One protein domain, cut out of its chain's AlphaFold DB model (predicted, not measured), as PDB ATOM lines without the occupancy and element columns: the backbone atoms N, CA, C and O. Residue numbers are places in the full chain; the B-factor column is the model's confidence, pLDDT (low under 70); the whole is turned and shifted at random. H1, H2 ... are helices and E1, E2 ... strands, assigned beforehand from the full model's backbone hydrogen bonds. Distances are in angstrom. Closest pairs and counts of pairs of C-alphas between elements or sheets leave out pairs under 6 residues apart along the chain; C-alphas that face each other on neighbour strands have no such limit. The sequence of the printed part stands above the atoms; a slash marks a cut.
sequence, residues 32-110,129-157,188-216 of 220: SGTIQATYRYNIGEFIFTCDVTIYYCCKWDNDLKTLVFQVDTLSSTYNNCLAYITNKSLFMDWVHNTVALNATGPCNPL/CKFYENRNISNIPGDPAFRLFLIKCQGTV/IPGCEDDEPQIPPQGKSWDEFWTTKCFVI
ATOM      1  N   SER A  32     230.447 251.403 182.694       92.75
ATOM      2  CA  SER A  32     230.228 250.231 183.542       92.75
ATOM      3  C   SER A  32     231.364 250.039 184.543       92.75
ATOM      4  O   SER A  32     232.534 250.233 184.207       92.75
ATOM      5  N   GLY A  33     231.030 249.567 185.736       92.06
ATOM      6  CA  GLY A  33     231.987 249.155 186.751       92.06
ATOM      7  C   GLY A  33     231.452 248.010 187.603       92.06
ATOM      8  O   GLY A  33     230.251 247.728 187.632       92.06
ATOM      9  N   THR A  34     232.370 247.359 188.313       93.12
ATOM     10  CA  THR A  34     232.058 246.213 189.169       93.12
ATOM     11  C   THR A  34     232.843 246.307 190.471       93.12
ATOM     12  O   THR A  34     234.024 246.648 190.463       93.12
ATOM     13  N   ILE A  35     232.198 245.987 191.592       93.50
ATOM     14  CA  ILE A  35     232.832 245.812 192.906       93.50
ATOM     15  C   ILE A  35     232.508 244.414 193.417       93.50
ATOM     16  O   ILE A  35     231.374 243.960 193.299       93.50
ATOM     17  N   GLN A  36     233.484 243.751 194.027       94.88
ATOM     18  CA  GLN A  36     233.244 242.568 194.846       94.88
ATOM     19  C   GLN A  36     233.434 242.937 196.311       94.88
ATOM     20  O   GLN A  36     234.454 243.520 196.677       94.88
ATOM     21  N   ALA A  37     232.444 242.629 197.144       96.19
ATOM     22  CA  ALA A  37     232.482 242.924 198.568       96.19
ATOM     23  C   ALA A  37     231.705 241.877 199.371       96.19
ATOM     24  O   ALA A  37     230.730 241.302 198.890       96.19
ATOM     25  N   THR A  38     232.122 241.655 200.614       97.00
ATOM     26  CA  THR A  38     231.496 240.674 201.504       97.00
ATOM     27  C   THR A  38     230.519 241.361 202.453       97.00
ATOM     28  O   THR A  38     230.922 242.157 203.302       97.00
ATOM     29  N   TYR A  39     229.236 241.022 202.347       97.06
ATOM     30  CA  TYR A  39     228.210 241.414 203.310       97.06
ATOM     31  C   TYR A  39     228.148 240.412 204.463       97.06
ATOM     32  O   TYR A  39     228.238 239.204 204.242       97.06
ATOM     33  N   ARG A  40     227.977 240.895 205.695       96.19
ATOM     34  CA  ARG A  40     227.777 240.058 206.889       96.19
ATOM     35  C   ARG A  40     226.340 240.200 207.365       96.19
ATOM     36  O   ARG A  40     225.859 241.321 207.498       96.19
ATOM     37  N   TYR A  41     225.682 239.081 207.637       93.88
ATOM     38  CA  TYR A  41     224.290 239.046 208.083       93.88
ATOM     39  C   TYR A  41     224.071 237.937 209.107       93.88
ATOM     40  O   TYR A  41     224.864 237.000 209.191       93.88
ATOM     41  N   ASN A  42     222.992 238.046 209.880       92.56
ATOM     42  CA  ASN A  42     222.677 237.093 210.938       92.56
ATOM     43  C   ASN A  42     221.467 236.239 210.557       92.56
ATOM     44  O   ASN A  42     220.479 236.759 210.037       92.56
ATOM     45  N   ILE A  43     221.524 234.949 210.886       89.12
ATOM     46  CA  ILE A  43     220.350 234.074 210.941       89.12
ATOM     47  C   ILE A  43     220.280 233.534 212.370       89.12
ATOM     48  O   ILE A  43     221.094 232.701 212.774       89.12
ATOM     49  N   GLY A  44     219.339 234.057 213.158       90.12
ATOM     50  CA  GLY A  44     219.338 233.844 214.607       90.12
ATOM     51  C   GLY A  44     220.597 234.440 215.247       90.12
ATOM     52  O   GLY A  44     220.913 235.606 215.023       90.12
ATOM     53  N   GLU A  45     221.325 233.633 216.017       92.75
ATOM     54  CA  GLU A  45     222.566 234.038 216.702       92.75
ATOM     55  C   GLU A  45     223.837 233.819 215.859       92.75
ATOM     56  O   GLU A  45     224.935 234.189 216.274       92.75
ATOM     57  N   PHE A  46     223.713 233.216 214.672       93.94
ATOM     58  CA  PHE A  46     224.853 232.871 213.823       93.94
ATOM     59  C   PHE A  46     225.126 233.953 212.777       93.94
ATOM     60  O   PHE A  46     224.204 234.433 212.115       93.94
ATOM     61  N   ILE A  47     226.407 234.289 212.598       94.00
ATOM     62  CA  ILE A  47     226.887 235.243 211.590       94.00
ATOM     63  C   ILE A  47     227.279 234.485 210.321       94.00
ATOM     64  O   ILE A  47     228.113 233.581 210.355       94.00
ATOM     65  N   PHE A  48     226.728 234.916 209.193       94.50
ATOM     66  CA  PHE A  48     227.029 234.425 207.856       94.50
ATOM     67  C   PHE A  48     227.620 235.538 206.992       94.50
ATOM     68  O   PHE A  48     227.475 236.732 207.272       94.50
ATOM     69  N   THR A  49     228.287 235.138 205.914       95.38
ATOM     70  CA  THR A  49     228.830 236.045 204.902       95.38
ATOM     71  C   THR A  49     228.204 235.773 203.543       95.38
ATOM     72  O   THR A  49     227.856 234.641 203.206       95.38
ATOM     73  N   CYS A  50     228.060 236.831 202.756       95.50
ATOM     74  CA  CYS A  50     227.658 236.768 201.364       95.50
ATOM     75  C   CYS A  50     228.651 237.579 200.543       95.50
ATOM     76  O   CYS A  50     228.719 238.797 200.690       95.50
ATOM     77  N   ASP A  51     229.436 236.912 199.701       95.31
ATOM     78  CA  ASP A  51     230.268 237.606 198.723       95.31
ATOM     79  C   ASP A  51     229.371 238.072 197.587       95.31
ATOM     80  O   ASP A  51     228.768 237.255 196.888       95.31
ATOM     81  N   VAL A  52     229.260 239.386 197.432       96.31
ATOM     82  CA  VAL A  52     228.380 240.031 196.466       96.31
ATOM     83  C   VAL A  52     229.225 240.718 195.409       96.31
ATOM     84  O   VAL A  52     230.112 241.515 195.710       96.31
ATOM     85  N   THR A  53     228.914 240.425 194.155       94.81
ATOM     86  CA  THR A  53     229.350 241.210 193.008       94.81
ATOM     87  C   THR A  53     228.286 242.271 192.716       94.81
ATOM     88  O   THR A  53     227.128 241.943 192.454       94.81
ATOM     89  N   ILE A  54     228.680 243.541 192.796       95.62
ATOM     90  CA  ILE A  54     227.851 244.722 192.555       95.62
ATOM     91  C   ILE A  54     228.227 245.288 191.190       95.62
ATOM     92  O   ILE A  54     229.319 245.832 191.024       95.62
ATOM     93  N   TYR A  55     227.314 245.182 190.233       94.25
ATOM     94  CA  TYR A  55     227.437 245.804 188.921       94.25
ATOM     95  C   TYR A  55     226.766 247.173 188.956       94.25
ATOM     96  O   TYR A  55     225.622 247.308 189.408       94.25
ATOM     97  N   TYR A  56     227.470 248.194 188.487       94.50
ATOM     98  CA  TYR A  56     226.977 249.562 188.497       94.50
ATOM     99  C   TYR A  56     227.392 250.317 187.240       94.50
ATOM    100  O   TYR A  56     228.345 249.970 186.549       94.50
ATOM    101  N   CYS A  57     226.683 251.408 186.995       94.56
ATOM    102  CA  CYS A  57     226.996 252.384 185.968       94.56
ATOM    103  C   CYS A  57     227.370 253.699 186.636       94.56
ATOM    104  O   CYS A  57     226.704 254.098 187.587       94.56
ATOM    105  N   CYS A  58     228.391 254.394 186.150       95.81
ATOM    106  CA  CYS A  58     228.807 255.680 186.695       95.81
ATOM    107  C   CYS A  58     228.854 256.781 185.637       95.81
ATOM    108  O   CYS A  58     229.083 256.508 184.459       95.81
ATOM    109  N   LYS A  59     228.670 258.030 186.072       95.62
ATOM    110  CA  LYS A  59     229.000 259.232 185.298       95.62
ATOM    111  C   LYS A  59     229.380 260.386 186.221       95.62
ATOM    112  O   LYS A  59     228.850 260.497 187.325       95.62
ATOM    113  N   TRP A  60     230.243 261.274 185.743       95.75
ATOM    114  CA  TRP A  60     230.496 262.555 186.398       95.75
ATOM    115  C   TRP A  60     229.556 263.624 185.835       95.75
ATOM    116  O   TRP A  60     229.580 263.896 184.636       95.75
ATOM    117  N   ASP A  61     228.741 264.231 186.695       95.19
ATOM    118  CA  ASP A  61     227.934 265.403 186.363       95.19
ATOM    119  C   ASP A  61     228.704 266.672 186.744       95.19
ATOM    120  O   ASP A  61     228.870 267.008 187.922       95.19
ATOM    121  N   ASN A  62     229.222 267.364 185.729       93.31
ATOM    122  CA  ASN A  62     230.073 268.528 185.939       93.31
ATOM    123  C   ASN A  62     229.299 269.776 186.383       93.31
ATOM    124  O   ASN A  62     229.906 270.655 187.002       93.31
ATOM    125  N   ASP A  63     228.002 269.859 186.092       95.19
ATOM    126  CA  ASP A  63     227.176 271.013 186.451       95.19
ATOM    127  C   ASP A  63     226.756 270.917 187.918       95.19
ATOM    128  O   ASP A  63     226.853 271.888 188.668       95.19
ATOM    129  N   LEU A  64     226.390 269.710 188.361       95.31
ATOM    130  CA  LEU A  64     226.005 269.430 189.745       95.31
ATOM    131  C   LEU A  64     227.188 269.104 190.664       95.31
ATOM    132  O   LEU A  64     226.978 268.849 191.852       95.31
ATOM    133  N   LYS A  65     228.413 269.038 190.127       96.19
ATOM    134  CA  LYS A  65     229.613 268.550 190.835       96.19
ATOM    135  C   LYS A  65     229.345 267.235 191.569       96.19
ATOM    136  O   LYS A  65     229.720 267.055 192.728       96.19
ATOM    137  N   THR A  66     228.654 266.325 190.889       96.94
ATOM    138  CA  THR A  66     228.152 265.088 191.483       96.94
ATOM    139  C   THR A  66     228.590 263.883 190.663       96.94
ATOM    140  O   THR A  66     228.317 263.782 189.468       96.94
ATOM    141  N   LEU A  67     229.248 262.929 191.315       97.00
ATOM    142  CA  LEU A  67     229.513 261.613 190.757       97.00
ATOM    143  C   LEU A  67     228.290 260.736 190.987       97.00
ATOM    144  O   LEU A  67     227.956 260.424 192.128       97.00
ATOM    145  N   VAL A  68     227.631 260.338 189.907       96.75
ATOM    146  CA  VAL A  68     226.407 259.544 189.964       96.75
ATOM    147  C   VAL A  68     226.739 258.087 189.685       96.75
ATOM    148  O   VAL A  68     227.229 257.760 188.606       96.75
ATOM    149  N   PHE A  69     226.402 257.213 190.625       96.81
ATOM    150  CA  PHE A  69     226.388 255.767 190.472       96.81
ATOM    151  C   PHE A  69     224.951 255.260 190.391       96.81
ATOM    152  O   PHE A  69     224.097 255.640 191.189       96.81
ATOM    153  N   GLN A  70     224.692 254.354 189.458       95.25
ATOM    154  CA  GLN A  70     223.447 253.613 189.345       95.25
ATOM    155  C   GLN A  70     223.744 252.126 189.536       95.25
ATOM    156  O   GLN A  70     224.351 251.503 188.666       95.25
ATOM    157  N   VAL A  71     223.312 251.561 190.663       95.44
ATOM    158  CA  VAL A  71     223.390 250.120 190.924       95.44
ATOM    159  C   VAL A  71     222.434 249.406 189.980       95.44
ATOM    160  O   VAL A  71     221.230 249.677 189.972       95.44
ATOM    161  N   ASP A  72     222.984 248.493 189.191       91.19
ATOM    162  CA  ASP A  72     222.266 247.823 188.119       91.19
ATOM    163  C   ASP A  72     221.836 246.414 188.533       91.19
ATOM    164  O   ASP A  72     220.643 246.120 188.649       91.19
ATOM    165  N   THR A  73     222.826 245.579 188.839       94.56
ATOM    166  CA  THR A  73     222.647 244.156 189.124       94.56
ATOM    167  C   THR A  73     223.487 243.759 190.333       94.56
ATOM    168  O   THR A  73     224.621 244.209 190.494       94.56
ATOM    169  N   LEU A  74     222.940 242.890 191.178       95.94
ATOM    170  CA  LEU A  74     223.653 242.254 192.281       95.94
ATOM    171  C   LEU A  74     223.704 240.749 192.025       95.94
ATOM    172  O   LEU A  74     222.708 240.165 191.612       95.94
ATOM    173  N   SER A  75     224.841 240.116 192.282       94.62
ATOM    174  CA  SER A  75     224.997 238.661 192.196       94.62
ATOM    175  C   SER A  75     225.720 238.163 193.422       94.62
ATOM    176  O   SER A  75     226.692 238.779 193.850       94.62
ATOM    177  N   SER A  76     225.330 237.010 193.940       90.62
ATOM    178  CA  SER A  76     226.216 236.272 194.830       90.62
ATOM    179  C   SER A  76     227.366 235.659 194.024       90.62
ATOM    180  O   SER A  76     227.182 235.222 192.887       90.62
ATOM    181  N   THR A  77     228.579 235.679 194.574       78.81
ATOM    182  CA  THR A  77     229.798 235.297 193.845       78.81
ATOM    183  C   THR A  77     230.039 233.784 193.849       78.81
ATOM    184  O   THR A  77     230.539 233.264 192.858       78.81
ATOM    185  N   TYR A  78     229.672 233.061 194.915       71.44
ATOM    186  CA  TYR A  78     230.045 231.639 195.074       71.44
ATOM    187  C   TYR A  78     228.908 230.694 195.490       71.44
ATOM    188  O   TYR A  78     229.043 229.482 195.382       71.44
ATOM    189  N   ASN A  79     227.791 231.216 195.985       79.31
ATOM    190  CA  ASN A  79     226.638 230.436 196.449       79.31
ATOM    191  C   ASN A  79     225.361 231.254 196.207       79.31
ATOM    192  O   ASN A  79     225.451 232.331 195.638       79.31
ATOM    193  N   ASN A  80     224.185 230.809 196.648       87.62
ATOM    194  CA  ASN A  80     222.940 231.587 196.530       87.62
ATOM    195  C   ASN A  80     222.638 232.410 197.798       87.62
ATOM    196  O   ASN A  80     221.485 232.535 198.203       87.62
ATOM    197  N   CYS A  81     223.669 232.971 198.451       92.06
ATOM    198  CA  CYS A  81     223.534 233.651 199.748       92.06
ATOM    199  C   CYS A  81     222.569 234.840 199.764       92.06
ATOM    200  O   CYS A  81     221.987 235.113 200.811       92.06
ATOM    201  N   LEU A  82     222.355 235.512 198.625       94.19
ATOM    202  CA  LEU A  82     221.382 236.607 198.515       94.19
ATOM    203  C   LEU A  82     219.970 236.178 198.949       94.19
ATOM    204  O   LEU A  82     219.213 237.005 199.459       94.19
ATOM    205  N   ALA A  83     219.641 234.889 198.802       93.62
ATOM    206  CA  ALA A  83     218.354 234.325 199.191       93.62
ATOM    207  C   ALA A  83     218.109 234.330 200.706       93.62
ATOM    208  O   ALA A  83     216.964 234.355 201.141       93.62
ATOM    209  N   TYR A  84     219.174 234.308 201.509       92.62
ATOM    210  CA  TYR A  84     219.084 234.184 202.968       92.62
ATOM    211  C   TYR A  84     219.211 235.523 203.701       92.62
ATOM    212  O   TYR A  84     219.096 235.579 204.924       92.62
ATOM    213  N   ILE A  85     219.450 236.612 202.968       93.56
ATOM    214  CA  ILE A  85     219.487 237.962 203.528       93.56
ATOM    215  C   ILE A  85     218.049 238.408 203.793       93.56
ATOM    216  O   ILE A  85     217.320 238.688 202.848       93.56
ATOM    217  N   THR A  86     217.643 238.486 205.057       90.81
ATOM    218  CA  THR A  86     216.264 238.833 205.444       90.81
ATOM    219  C   THR A  86     216.028 240.342 205.520       90.81
ATOM    220  O   THR A  86     215.018 240.836 205.031       90.81
ATOM    221  N   ASN A  87     216.968 241.106 206.083       92.62
ATOM    222  CA  ASN A  87     216.865 242.565 206.127       92.62
ATOM    223  C   ASN A  87     217.382 243.183 204.815       92.62
ATOM    224  O   ASN A  87     218.549 243.569 204.705       92.62
ATOM    225  N   LYS A  88     216.507 243.255 203.805       92.12
ATOM    226  CA  LYS A  88     216.853 243.798 202.482       92.12
ATOM    227  C   LYS A  88     217.163 245.295 202.501       92.12
ATOM    228  O   LYS A  88     218.004 245.730 201.722       92.12
ATOM    229  N   SER A  89     216.534 246.055 203.397       92.06
ATOM    230  CA  SER A  89     216.793 247.489 203.556       92.06
ATOM    231  C   SER A  89     218.234 247.738 204.011       92.06
ATOM    232  O   SER A  89     219.013 248.365 203.295       92.06
ATOM    233  N   LEU A  90     218.643 247.114 205.121       94.44
ATOM    234  CA  LEU A  90     220.020 247.194 205.617       94.44
ATOM    235  C   LEU A  90     221.040 246.673 204.593       94.44
ATOM    236  O   LEU A  90     222.157 247.184 204.492       94.44
ATOM    237  N   PHE A  91     220.675 245.644 203.830       95.56
ATOM    238  CA  PHE A  91     221.516 245.144 202.750       95.56
ATOM    239  C   PHE A  91     221.697 246.171 201.627       95.56
ATOM    240  O   PHE A  91     222.826 246.396 201.192       95.56
ATOM    241  N   MET A  92     220.629 246.833 201.177       95.88
ATOM    242  CA  MET A  92     220.729 247.877 200.153       95.88
ATOM    243  C   MET A  92     221.499 249.105 200.649       95.88
ATOM    244  O   MET A  92     222.266 249.682 199.879       95.88
ATOM    245  N   ASP A  93     221.398 249.443 201.932       95.44
ATOM    246  CA  ASP A  93     222.216 250.482 202.569       95.44
ATOM    247  C   ASP A  93     223.696 250.130 202.559       95.44
ATOM    248  O   ASP A  93     224.555 250.962 202.254       95.44
ATOM    249  N   TRP A  94     224.004 248.870 202.857       96.81
ATOM    250  CA  TRP A  94     225.357 248.358 202.735       96.81
ATOM    251  C   TRP A  94     225.852 248.409 201.284       96.81
ATOM    252  O   TRP A  94     226.989 248.830 201.064       96.81
ATOM    253  N   VAL A  95     225.022 248.052 200.294       97.31
ATOM    254  CA  VAL A  95     225.370 248.165 198.864       97.31
ATOM    255  C   VAL A  95     225.692 249.617 198.514       97.31
ATOM    256  O   VAL A  95     226.737 249.897 197.930       97.31
ATOM    257  N   HIS A  96     224.823 250.546 198.909       97.56
ATOM    258  CA  HIS A  96     224.968 251.979 198.678       97.56
ATOM    259  C   HIS A  96     226.270 252.531 199.275       97.56
ATOM    260  O   HIS A  96     227.063 253.148 198.563       97.56
ATOM    261  N   ASN A  97     226.540 252.231 200.547       96.81
ATOM    262  CA  ASN A  97     227.787 252.615 201.211       96.81
ATOM    263  C   ASN A  97     229.016 251.976 200.551       96.81
ATOM    264  O   ASN A  97     230.028 252.642 200.349       96.81
ATOM    265  N   THR A  98     228.929 250.698 200.181       97.19
ATOM    266  CA  THR A  98     230.024 249.978 199.518       97.19
ATOM    267  C   THR A  98     230.380 250.632 198.187       97.19
ATOM    268  O   THR A  98     231.559 250.840 197.912       97.19
ATOM    269  N   VAL A  99     229.385 251.003 197.378       96.44
ATOM    270  CA  VAL A  99     229.619 251.714 196.115       96.44
ATOM    271  C   VAL A  99     230.226 253.092 196.376       96.44
ATOM    272  O   VAL A  99     231.254 253.407 195.790       96.44
ATOM    273  N   ALA A 100     229.665 253.887 197.290       95.75
ATOM    274  CA  ALA A 100     230.170 255.233 197.565       95.75
ATOM    275  C   ALA A 100     231.634 255.253 198.050       95.75
ATOM    276  O   ALA A 100     232.387 256.168 197.716       95.75
ATOM    277  N   LEU A 101     232.044 254.249 198.831       93.38
ATOM    278  CA  LEU A 101     233.381 254.190 199.427       93.38
ATOM    279  C   LEU A 101     234.410 253.466 198.552       93.38
ATOM    280  O   LEU A 101     235.569 253.874 198.523       93.38
ATOM    281  N   ASN A 102     234.002 252.412 197.841       91.50
ATOM    282  CA  ASN A 102     234.939 251.494 197.185       91.50
ATOM    283  C   ASN A 102     234.900 251.562 195.657       91.50
ATOM    284  O   ASN A 102     235.774 250.974 195.014       91.50
ATOM    285  N   ALA A 103     233.918 252.243 195.053       86.25
ATOM    286  CA  ALA A 103     233.903 252.430 193.609       86.25
ATOM    287  C   ALA A 103     235.117 253.254 193.177       86.25
ATOM    288  O   ALA A 103     235.207 254.470 193.355       86.25
ATOM    289  N   THR A 104     236.074 252.553 192.588       72.50
ATOM    290  CA  THR A 104     237.203 253.142 191.889       72.50
ATOM    291  C   THR A 104     236.961 252.924 190.409       72.50
ATOM    292  O   THR A 104     236.623 251.825 189.975       72.50
ATOM    293  N   GLY A 105     237.032 253.992 189.625       70.44
ATOM    294  CA  GLY A 105     236.642 253.881 188.234       70.44
ATOM    295  C   GLY A 105     236.877 255.143 187.425       70.44
ATOM    296  O   GLY A 105     237.199 256.196 187.979       70.44
ATOM    297  N   PRO A 106     236.690 255.038 186.104       71.44
ATOM    298  CA  PRO A 106     236.993 256.097 185.142       71.44
ATOM    299  C   PRO A 106     236.126 257.352 185.308       71.44
ATOM    300  O   PRO A 106     236.464 258.407 184.784       71.44
ATOM    301  N   CYS A 107     235.017 257.252 186.043       86.81
ATOM    302  CA  CYS A 107     234.137 258.379 186.326       86.81
ATOM    303  C   CYS A 107     234.611 259.249 187.496       86.81
ATOM    304  O   CYS A 107     234.023 260.303 187.721       86.81
ATOM    305  N   ASN A 108     235.613 258.811 188.270       87.44
ATOM    306  CA  ASN A 108     236.042 259.549 189.452       87.44
ATOM    307  C   ASN A 108     236.694 260.877 189.040       87.44
ATOM    308  O   ASN A 108     237.709 260.863 188.339       87.44
ATOM    309  N   PRO A 109     236.152 262.024 189.485       90.12
ATOM    310  CA  PRO A 109     236.812 263.301 189.292       90.12
ATOM    311  C   PRO A 109     238.034 263.406 190.213       90.12
ATOM    312  O   PRO A 109     238.237 262.607 191.132       90.12
ATOM    313  N   LEU A 110     238.811 264.468 190.017       90.38
ATOM    314  CA  LEU A 110     239.696 264.951 191.067       90.38
ATOM    315  C   LEU A 110     238.837 265.587 192.162       90.38
ATOM    316  O   LEU A 110     238.116 266.553 191.908       90.38
ATOM    317  N   CYS A 129     212.134 248.577 192.626       95.19
ATOM    318  CA  CYS A 129     211.553 247.354 192.095       95.19
ATOM    319  C   CYS A 129     212.645 246.458 191.522       95.19
ATOM    320  O   CYS A 129     213.396 246.876 190.630       95.19
ATOM    321  N   LYS A 130     212.713 245.221 192.010       95.94
ATOM    322  CA  LYS A 130     213.701 244.228 191.588       95.94
ATOM    323  C   LYS A 130     213.065 242.854 191.426       95.94
ATOM    324  O   LYS A 130     211.980 242.605 191.932       95.94
ATOM    325  N   PHE A 131     213.746 241.967 190.714       96.38
ATOM    326  CA  PHE A 131     213.377 240.561 190.610       96.38
ATOM    327  C   PHE A 131     214.618 239.687 190.756       96.38
ATOM    328  O   PHE A 131     215.740 240.103 190.452       96.38
ATOM    329  N   TYR A 132     214.408 238.463 191.221       97.00
ATOM    330  CA  TYR A 132     215.428 237.426 191.205       97.00
ATOM    331  C   TYR A 132     215.474 236.697 189.869       97.00
ATOM    332  O   TYR A 132     214.429 236.324 189.332       97.00
ATOM    333  N   GLU A 133     216.688 236.418 189.410       95.88
ATOM    334  CA  GLU A 133     216.999 235.540 188.286       95.88
ATOM    335  C   GLU A 133     218.030 234.510 188.743       95.88
ATOM    336  O   GLU A 133     219.106 234.868 189.214       95.88
ATOM    337  N   ASN A 134     217.726 233.227 188.585       94.25
ATOM    338  CA  ASN A 134     218.720 232.173 188.695       94.25
ATOM    339  C   ASN A 134     219.156 231.802 187.286       94.25
ATOM    340  O   ASN A 134     218.355 231.288 186.503       94.25
ATOM    341  N   ARG A 135     220.413 232.078 186.944       90.50
ATOM    342  CA  ARG A 135     220.932 231.818 185.597       90.50
ATOM    343  C   ARG A 135     222.210 231.016 185.626       90.50
ATOM    344  O   ARG A 135     223.023 231.145 186.541       90.50
ATOM    345  N   ASN A 136     222.378 230.220 184.576       86.50
ATOM    346  CA  ASN A 136     223.601 229.487 184.350       86.50
ATOM    347  C   ASN A 136     224.685 230.452 183.851       86.50
ATOM    348  O   ASN A 136     224.499 231.117 182.834       86.50
ATOM    349  N   ILE A 137     225.796 230.533 184.568       79.81
ATOM    350  CA  ILE A 137     226.965 231.352 184.231       79.81
ATOM    351  C   ILE A 137     228.204 230.501 183.912       79.81
ATOM    352  O   ILE A 137     229.300 231.034 183.733       79.81
ATOM    353  N   SER A 138     228.054 229.176 183.901       70.56
ATOM    354  CA  SER A 138     229.150 228.257 183.656       70.56
ATOM    355  C   SER A 138     229.538 228.290 182.191       70.56
ATOM    356  O   SER A 138     228.844 227.767 181.320       70.56
ATOM    357  N   ASN A 139     230.695 228.884 181.927       60.28
ATOM    358  CA  ASN A 139     231.364 228.786 180.634       60.28
ATOM    359  C   ASN A 139     232.255 227.526 180.550       60.28
ATOM    360  O   ASN A 139     232.913 227.319 179.530       60.28
ATOM    361  N   ILE A 140     232.316 226.701 181.613       51.41
ATOM    362  CA  ILE A 140     233.202 225.532 181.735       51.41
ATOM    363  C   ILE A 140     232.388 224.301 182.179       51.41
ATOM    364  O   ILE A 140     231.763 224.330 183.237       51.41
ATOM    365  N   PRO A 141     232.410 223.182 181.433       48.16
ATOM    366  CA  PRO A 141     231.711 221.961 181.834       48.16
ATOM    367  C   PRO A 141     232.167 221.456 183.218       48.16
ATOM    368  O   PRO A 141     233.340 221.129 183.392       48.16
ATOM    369  N   GLY A 142     231.243 221.358 184.183       54.09
ATOM    370  CA  GLY A 142     231.474 220.749 185.505       54.09
ATOM    371  C   GLY A 142     231.563 221.702 186.708       54.09
ATOM    372  O   GLY A 142     231.608 221.213 187.834       54.09
ATOM    373  N   ASP A 143     231.550 223.024 186.507       58.03
ATOM    374  CA  ASP A 143     231.466 224.026 187.589       58.03
ATOM    375  C   ASP A 143     229.981 224.289 187.936       58.03
ATOM    376  O   ASP A 143     229.197 224.453 186.985       58.03
ATOM    377  N   PRO A 144     229.543 224.276 189.222       58.12
ATOM    378  CA  PRO A 144     228.156 224.536 189.615       58.12
ATOM    379  C   PRO A 144     227.599 225.764 188.909       58.12
ATOM    380  O   PRO A 144     228.096 226.883 189.026       58.12
ATOM    381  N   ALA A 145     226.577 225.498 188.105       74.31
ATOM    382  CA  ALA A 145     226.370 226.296 186.921       74.31
ATOM    383  C   ALA A 145     225.534 227.548 187.190       74.31
ATOM    384  O   ALA A 145     225.678 228.538 186.484       74.31
ATOM    385  N   PHE A 146     224.710 227.531 188.236       86.12
ATOM    386  CA  PHE A 146     223.691 228.539 188.491       86.12
ATOM    387  C   PHE A 146     224.056 229.486 189.632       86.12
ATOM    388  O   PHE A 146     224.529 229.062 190.687       86.12
ATOM    389  N   ARG A 147     223.805 230.779 189.416       89.06
ATOM    390  CA  ARG A 147     223.919 231.814 190.447       89.06
ATOM    391  C   ARG A 147     222.661 232.665 190.497       89.06
ATOM    392  O   ARG A 147     222.043 232.934 189.465       89.06
ATOM    393  N   LEU A 148     222.349 233.117 191.707       93.75
ATOM    394  CA  LEU A 148     221.266 234.044 191.977       93.75
ATOM    395  C   LEU A 148     221.697 235.490 191.711       93.75
ATOM    396  O   LEU A 148     222.650 236.004 192.301       93.75
ATOM    397  N   PHE A 149     220.926 236.150 190.859       95.44
ATOM    398  CA  PHE A 149     221.017 237.562 190.539       95.44
ATOM    399  C   PHE A 149     219.789 238.277 191.083       95.44
ATOM    400  O   PHE A 149     218.683 237.743 191.065       95.44
ATOM    401  N   LEU A 150     219.991 239.504 191.542       96.31
ATOM    402  CA  LEU A 150     218.947 240.436 191.922       96.31
ATOM    403  C   LEU A 150     219.059 241.652 190.997       96.31
ATOM    404  O   LEU A 150     220.022 242.422 191.063       96.31
ATOM    405  N   ILE A 151     218.087 241.778 190.099       94.75
ATOM    406  CA  ILE A 151     218.133 242.651 188.922       94.75
ATOM    407  C   ILE A 151     217.042 243.716 189.046       94.75
ATOM    408  O   ILE A 151     215.963 243.450 189.577       94.75
ATOM    409  N   LYS A 152     217.308 244.941 188.576       93.31
ATOM    410  CA  LYS A 152     216.287 245.997 188.493       93.31
ATOM    411  C   LYS A 152     215.117 245.587 187.587       93.31
ATOM    412  O   LYS A 152     215.310 245.013 186.520       93.31
ATOM    413  N   CYS A 153     213.907 245.961 187.974       91.69
ATOM    414  CA  CYS A 153     212.753 245.948 187.085       91.69
ATOM    415  C   CYS A 153     212.705 247.208 186.216       91.69
ATOM    416  O   CYS A 153     213.417 248.185 186.460       91.69
ATOM    417  N   GLN A 154     211.816 247.213 185.220       84.75
ATOM    418  CA  GLN A 154     211.435 248.462 184.564       84.75
ATOM    419  C   GLN A 154     210.752 249.387 185.581       84.75
ATOM    420  O   GLN A 154     209.907 248.953 186.361       84.75
ATOM    421  N   GLY A 155     211.129 250.661 185.581       82.69
ATOM    422  CA  GLY A 155     210.580 251.659 186.490       82.69
ATOM    423  C   GLY A 155     211.462 252.898 186.570       82.69
ATOM    424  O   GLY A 155     212.551 252.934 186.003       82.69
ATOM    425  N   THR A 156     210.984 253.923 187.269       87.19
ATOM    426  CA  THR A 156     211.702 255.196 187.471       87.19
ATOM    427  C   THR A 156     211.989 255.491 188.941       87.19
ATOM    428  O   THR A 156     212.765 256.395 189.248       87.19
ATOM    429  N   VAL A 157     211.383 254.723 189.850       93.44
ATOM    430  CA  VAL A 157     211.511 254.921 191.292       93.44
ATOM    431  C   VAL A 157     212.832 254.348 191.771       93.44
ATOM    432  O   VAL A 157     213.138 253.168 191.564       93.44
ATOM    433  N   ILE A 188     206.767 256.745 194.137       87.81
ATOM    434  CA  ILE A 188     205.990 255.650 194.740       87.81
ATOM    435  C   ILE A 188     206.209 254.369 193.921       87.81
ATOM    436  O   ILE A 188     205.935 254.396 192.717       87.81
ATOM    437  N   PRO A 189     206.696 253.264 194.521       88.69
ATOM    438  CA  PRO A 189     206.927 252.009 193.808       88.69
ATOM    439  C   PRO A 189     205.654 251.455 193.158       88.69
ATOM    440  O   PRO A 189     204.565 251.555 193.713       88.69
ATOM    441  N   GLY A 190     205.802 250.865 191.969       87.81
ATOM    442  CA  GLY A 190     204.700 250.273 191.197       87.81
ATOM    443  C   GLY A 190     204.740 248.743 191.110       87.81
ATOM    444  O   GLY A 190     204.163 248.185 190.182       87.81
ATOM    445  N   CYS A 191     205.475 248.075 192.000       92.31
ATOM    446  CA  CYS A 191     205.611 246.616 192.061       92.31
ATOM    447  C   CYS A 191     204.979 246.053 193.344       92.31
ATOM    448  O   CYS A 191     204.582 246.820 194.216       92.31
ATOM    449  N   GLU A 192     204.847 244.725 193.429       92.81
ATOM    450  CA  GLU A 192     204.278 244.039 194.600       92.81
ATOM    451  C   GLU A 192     205.188 244.240 195.833       92.81
ATOM    452  O   GLU A 192     206.410 244.269 195.695       92.81
ATOM    453  N   ASP A 193     204.625 244.390 197.034       90.50
ATOM    454  CA  ASP A 193     205.430 244.592 198.255       90.50
ATOM    455  C   ASP A 193     206.049 243.288 198.786       90.50
ATOM    456  O   ASP A 193     207.081 243.308 199.458       90.50
ATOM    457  N   ASP A 194     205.433 242.147 198.474       92.56
ATOM    458  CA  ASP A 194     205.829 240.850 199.011       92.56
ATOM    459  C   ASP A 194     207.016 240.252 198.243       92.56
ATOM    460  O   ASP A 194     206.981 240.091 197.019       92.56
ATOM    461  N   GLU A 195     208.063 239.859 198.973       93.62
ATOM    462  CA  GLU A 195     209.180 239.114 198.393       93.62
ATOM    463  C   GLU A 195     208.689 237.734 197.903       93.62
ATOM    464  O   GLU A 195     208.107 236.965 198.678       93.62
ATOM    465  N   PRO A 196     208.916 237.380 196.624       94.69
ATOM    466  CA  PRO A 196     208.471 236.110 196.078       94.69
ATOM    467  C   PRO A 196     209.266 234.949 196.677       94.69
ATOM    468  O   PRO A 196     210.455 235.060 196.976       94.69
ATOM    469  N   GLN A 197     208.627 233.783 196.766       94.81
ATOM    470  CA  GLN A 197     209.315 232.554 197.148       94.81
ATOM    471  C   GLN A 197     210.449 232.233 196.158       94.81
ATOM    472  O   GLN A 197     210.238 232.214 194.941       94.81
ATOM    473  N   ILE A 198     211.631 231.920 196.696       93.56
ATOM    474  CA  ILE A 198     212.811 231.510 195.930       93.56
ATOM    475  C   ILE A 198     213.373 230.164 196.434       93.56
ATOM    476  O   ILE A 198     213.633 230.023 197.631       93.56
ATOM    477  N   PRO A 199     213.584 229.171 195.549       94.88
ATOM    478  CA  PRO A 199     213.118 229.122 194.160       94.88
ATOM    479  C   PRO A 199     211.579 229.193 194.061       94.88
ATOM    480  O   PRO A 199     210.894 228.808 195.015       94.88
ATOM    481  N   PRO A 200     211.019 229.655 192.926       96.12
ATOM    482  CA  PRO A 200     209.577 229.624 192.690       96.12
ATOM    483  C   PRO A 200     208.988 228.216 192.844       96.12
ATOM    484  O   PRO A 200     209.687 227.210 192.709       96.12
ATOM    485  N   GLN A 201     207.679 228.124 193.080       95.38
ATOM    486  CA  GLN A 201     207.014 226.830 193.223       95.38
ATOM    487  C   GLN A 201     207.272 225.928 192.001       95.38
ATOM    488  O   GLN A 201     207.007 226.306 190.863       95.38
ATOM    489  N   GLY A 202     207.782 224.719 192.254       95.19
ATOM    490  CA  GLY A 202     208.127 223.750 191.210       95.19
ATOM    491  C   GLY A 202     209.484 223.978 190.534       95.19
ATOM    492  O   GLY A 202     209.767 223.283 189.563       95.19
ATOM    493  N   LYS A 203     210.305 224.918 191.027       96.00
ATOM    494  CA  LYS A 203     211.668 225.187 190.545       96.00
ATOM    495  C   LYS A 203     212.748 224.719 191.520       96.00
ATOM    496  O   LYS A 203     212.510 224.644 192.725       96.00
ATOM    497  N   SER A 204     213.947 224.434 191.007       93.31
ATOM    498  CA  SER A 204     215.150 224.136 191.802       93.31
ATOM    499  C   SER A 204     216.250 225.197 191.641       93.31
ATOM    500  O   SER A 204     216.155 226.104 190.814       93.31
ATOM    501  N   TRP A 205     217.318 225.106 192.440       91.31
ATOM    502  CA  TRP A 205     218.504 225.965 192.298       91.31
ATOM    503  C   TRP A 205     219.376 225.611 191.084       91.31
ATOM    504  O   TRP A 205     220.230 226.407 190.705       91.31
ATOM    505  N   ASP A 206     219.132 224.461 190.453       90.12
ATOM    506  CA  ASP A 206     219.942 223.909 189.362       90.12
ATOM    507  C   ASP A 206     219.297 224.115 187.978       90.12
ATOM    508  O   ASP A 206     219.644 223.443 187.007       90.12
ATOM    509  N   GLU A 207     218.330 225.029 187.875       90.44
ATOM    510  CA  GLU A 207     217.669 225.384 186.621       90.44
ATOM    511  C   GLU A 207     217.433 226.893 186.493       90.44
ATOM    512  O   GLU A 207     217.464 227.640 187.474       90.44
ATOM    513  N   PHE A 208     217.158 227.345 185.267       93.25
ATOM    514  CA  PHE A 208     216.833 228.743 185.015       93.25
ATOM    515  C   PHE A 208     215.430 229.083 185.522       93.25
ATOM    516  O   PHE A 208     214.457 228.388 185.211       93.25
ATOM    517  N   TRP A 209     215.314 230.198 186.238       96.19
ATOM    518  CA  TRP A 209     214.028 230.781 186.606       96.19
ATOM    519  C   TRP A 209     214.154 232.270 186.910       96.19
ATOM    520  O   TRP A 209     215.224 232.769 187.256       96.19
ATOM    521  N   THR A 210     213.024 232.965 186.827       97.25
ATOM    522  CA  THR A 210     212.864 234.347 187.279       97.25
ATOM    523  C   THR A 210     211.654 234.459 188.199       97.25
ATOM    524  O   THR A 210     210.776 233.594 188.217       97.25
ATOM    525  N   THR A 211     211.618 235.526 188.989       97.38
ATOM    526  CA  THR A 211     210.471 235.890 189.829       97.38
ATOM    527  C   THR A 211     209.755 237.120 189.271       97.38
ATOM    528  O   THR A 211     210.241 237.773 188.346       97.38
ATOM    529  N   LYS A 212     208.584 237.440 189.829       96.12
ATOM    530  CA  LYS A 212     207.945 238.741 189.606       96.12
ATOM    531  C   LYS A 212     208.759 239.867 190.254       96.12
ATOM    532  O   LYS A 212     209.547 239.634 191.165       96.12
ATOM    533  N   CYS A 213     208.505 241.092 189.802       96.19
ATOM    534  CA  CYS A 213     209.025 242.297 190.432       96.19
ATOM    535  C   CYS A 213     208.414 242.520 191.813       96.19
ATOM    536  O   CYS A 213     207.190 242.524 191.937       96.19
ATOM    537  N   PHE A 214     209.264 242.807 192.792       95.75
ATOM    538  CA  PHE A 214     208.870 243.159 194.149       95.75
ATOM    539  C   PHE A 214     209.647 244.376 194.664       95.75
ATOM    540  O   PHE A 214     210.696 244.743 194.118       95.75
ATOM    541  N   VAL A 215     209.111 245.026 195.694       95.06
ATOM    542  CA  VAL A 215     209.714 246.181 196.362       95.06
ATOM    543  C   VAL A 215     210.832 245.710 197.284       95.06
ATOM    544  O   VAL A 215     210.612 244.920 198.197       95.06
ATOM    545  N   ILE A 216     212.035 246.255 197.099       93.25
ATOM    546  CA  ILE A 216     213.032 246.264 198.168       93.25
ATOM    547  C   ILE A 216     212.982 247.627 198.859       93.25
ATOM    548  O   ILE A 216     213.327 248.628 198.226       93.25
TER     549      ILE A 216
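This is residues 32 to 110, 129 to 157 and 188 to 216 of the 220 residues of an uncharacterized protein of Bacteroidetes/Chlorobi group bacterium ChocPot_Mid (UniProt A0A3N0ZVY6). Look for one strongly twisted sheet of five strands that curls round the helix H2 on one of its faces; residues 188 to 216, a long stretch with no named element, are tied by short pairings to the edge strand E4. You will find 137 residues printed, with E1 E2 E3 H1 H2 E4 E5 along the chain. The sheet's order is E1 E2 E3 E5 E4, all antiparallel; the class is mixed, helices and strands. The whole is compact, with a radius of gyration of the C-alphas of 16.1 A and spans of 51 by 38 by 34 A.

Find C-alpha 32 at (230.228, 250.231, 183.542); from there E1, residues 32 to 43, runs 33.3 A. E2, residues 46 to 61, covers 42.7 A and bends by 58 degrees at residue 57; E3, residues 66 to 76, covers 29.1 A and bends by 55 degrees at residue 73. E5 is residues 146 to 152, 19.0 A, ending at (216.287, 245.997, 188.493), and E4 is residues 129 to 136, 22.9 A. H1 is residues 81 to 84, 5.5 A; H2 is residues 88 to 102, 20.4 A.

E1 E2 E3 form a meander, each strand the antiparallel neighbour of the one before: see N 37 and O 52, 3.0 A, and N 57 and O 70, 2.9 A. Next come E3 and E5, with N 150 and O 74 at 2.8 A, then the hairpin E4 and E5, with N 133 and O 149 at 2.9 A. H2 on one face makes two layers, helix and sheet; its closest C-alphas to E1 are Asn 102 and Ile 35, 7.4 A. H1 stands at the sheet's level, height 1.7 A. In H2 every O i to N i+4 pair is within hydrogen-bond range; H1 is too short for one.

The C-alphas farthest apart, Leu 110 and Gly 202, are 51.9 A apart. Residues 111 to 128 and 158 to 187 are not printed, with C-alpha gaps of 33.2 A and 6.5 A. Of the links printed whole, none is long. The model's pLDDT is under 70 at residues 139 to 144.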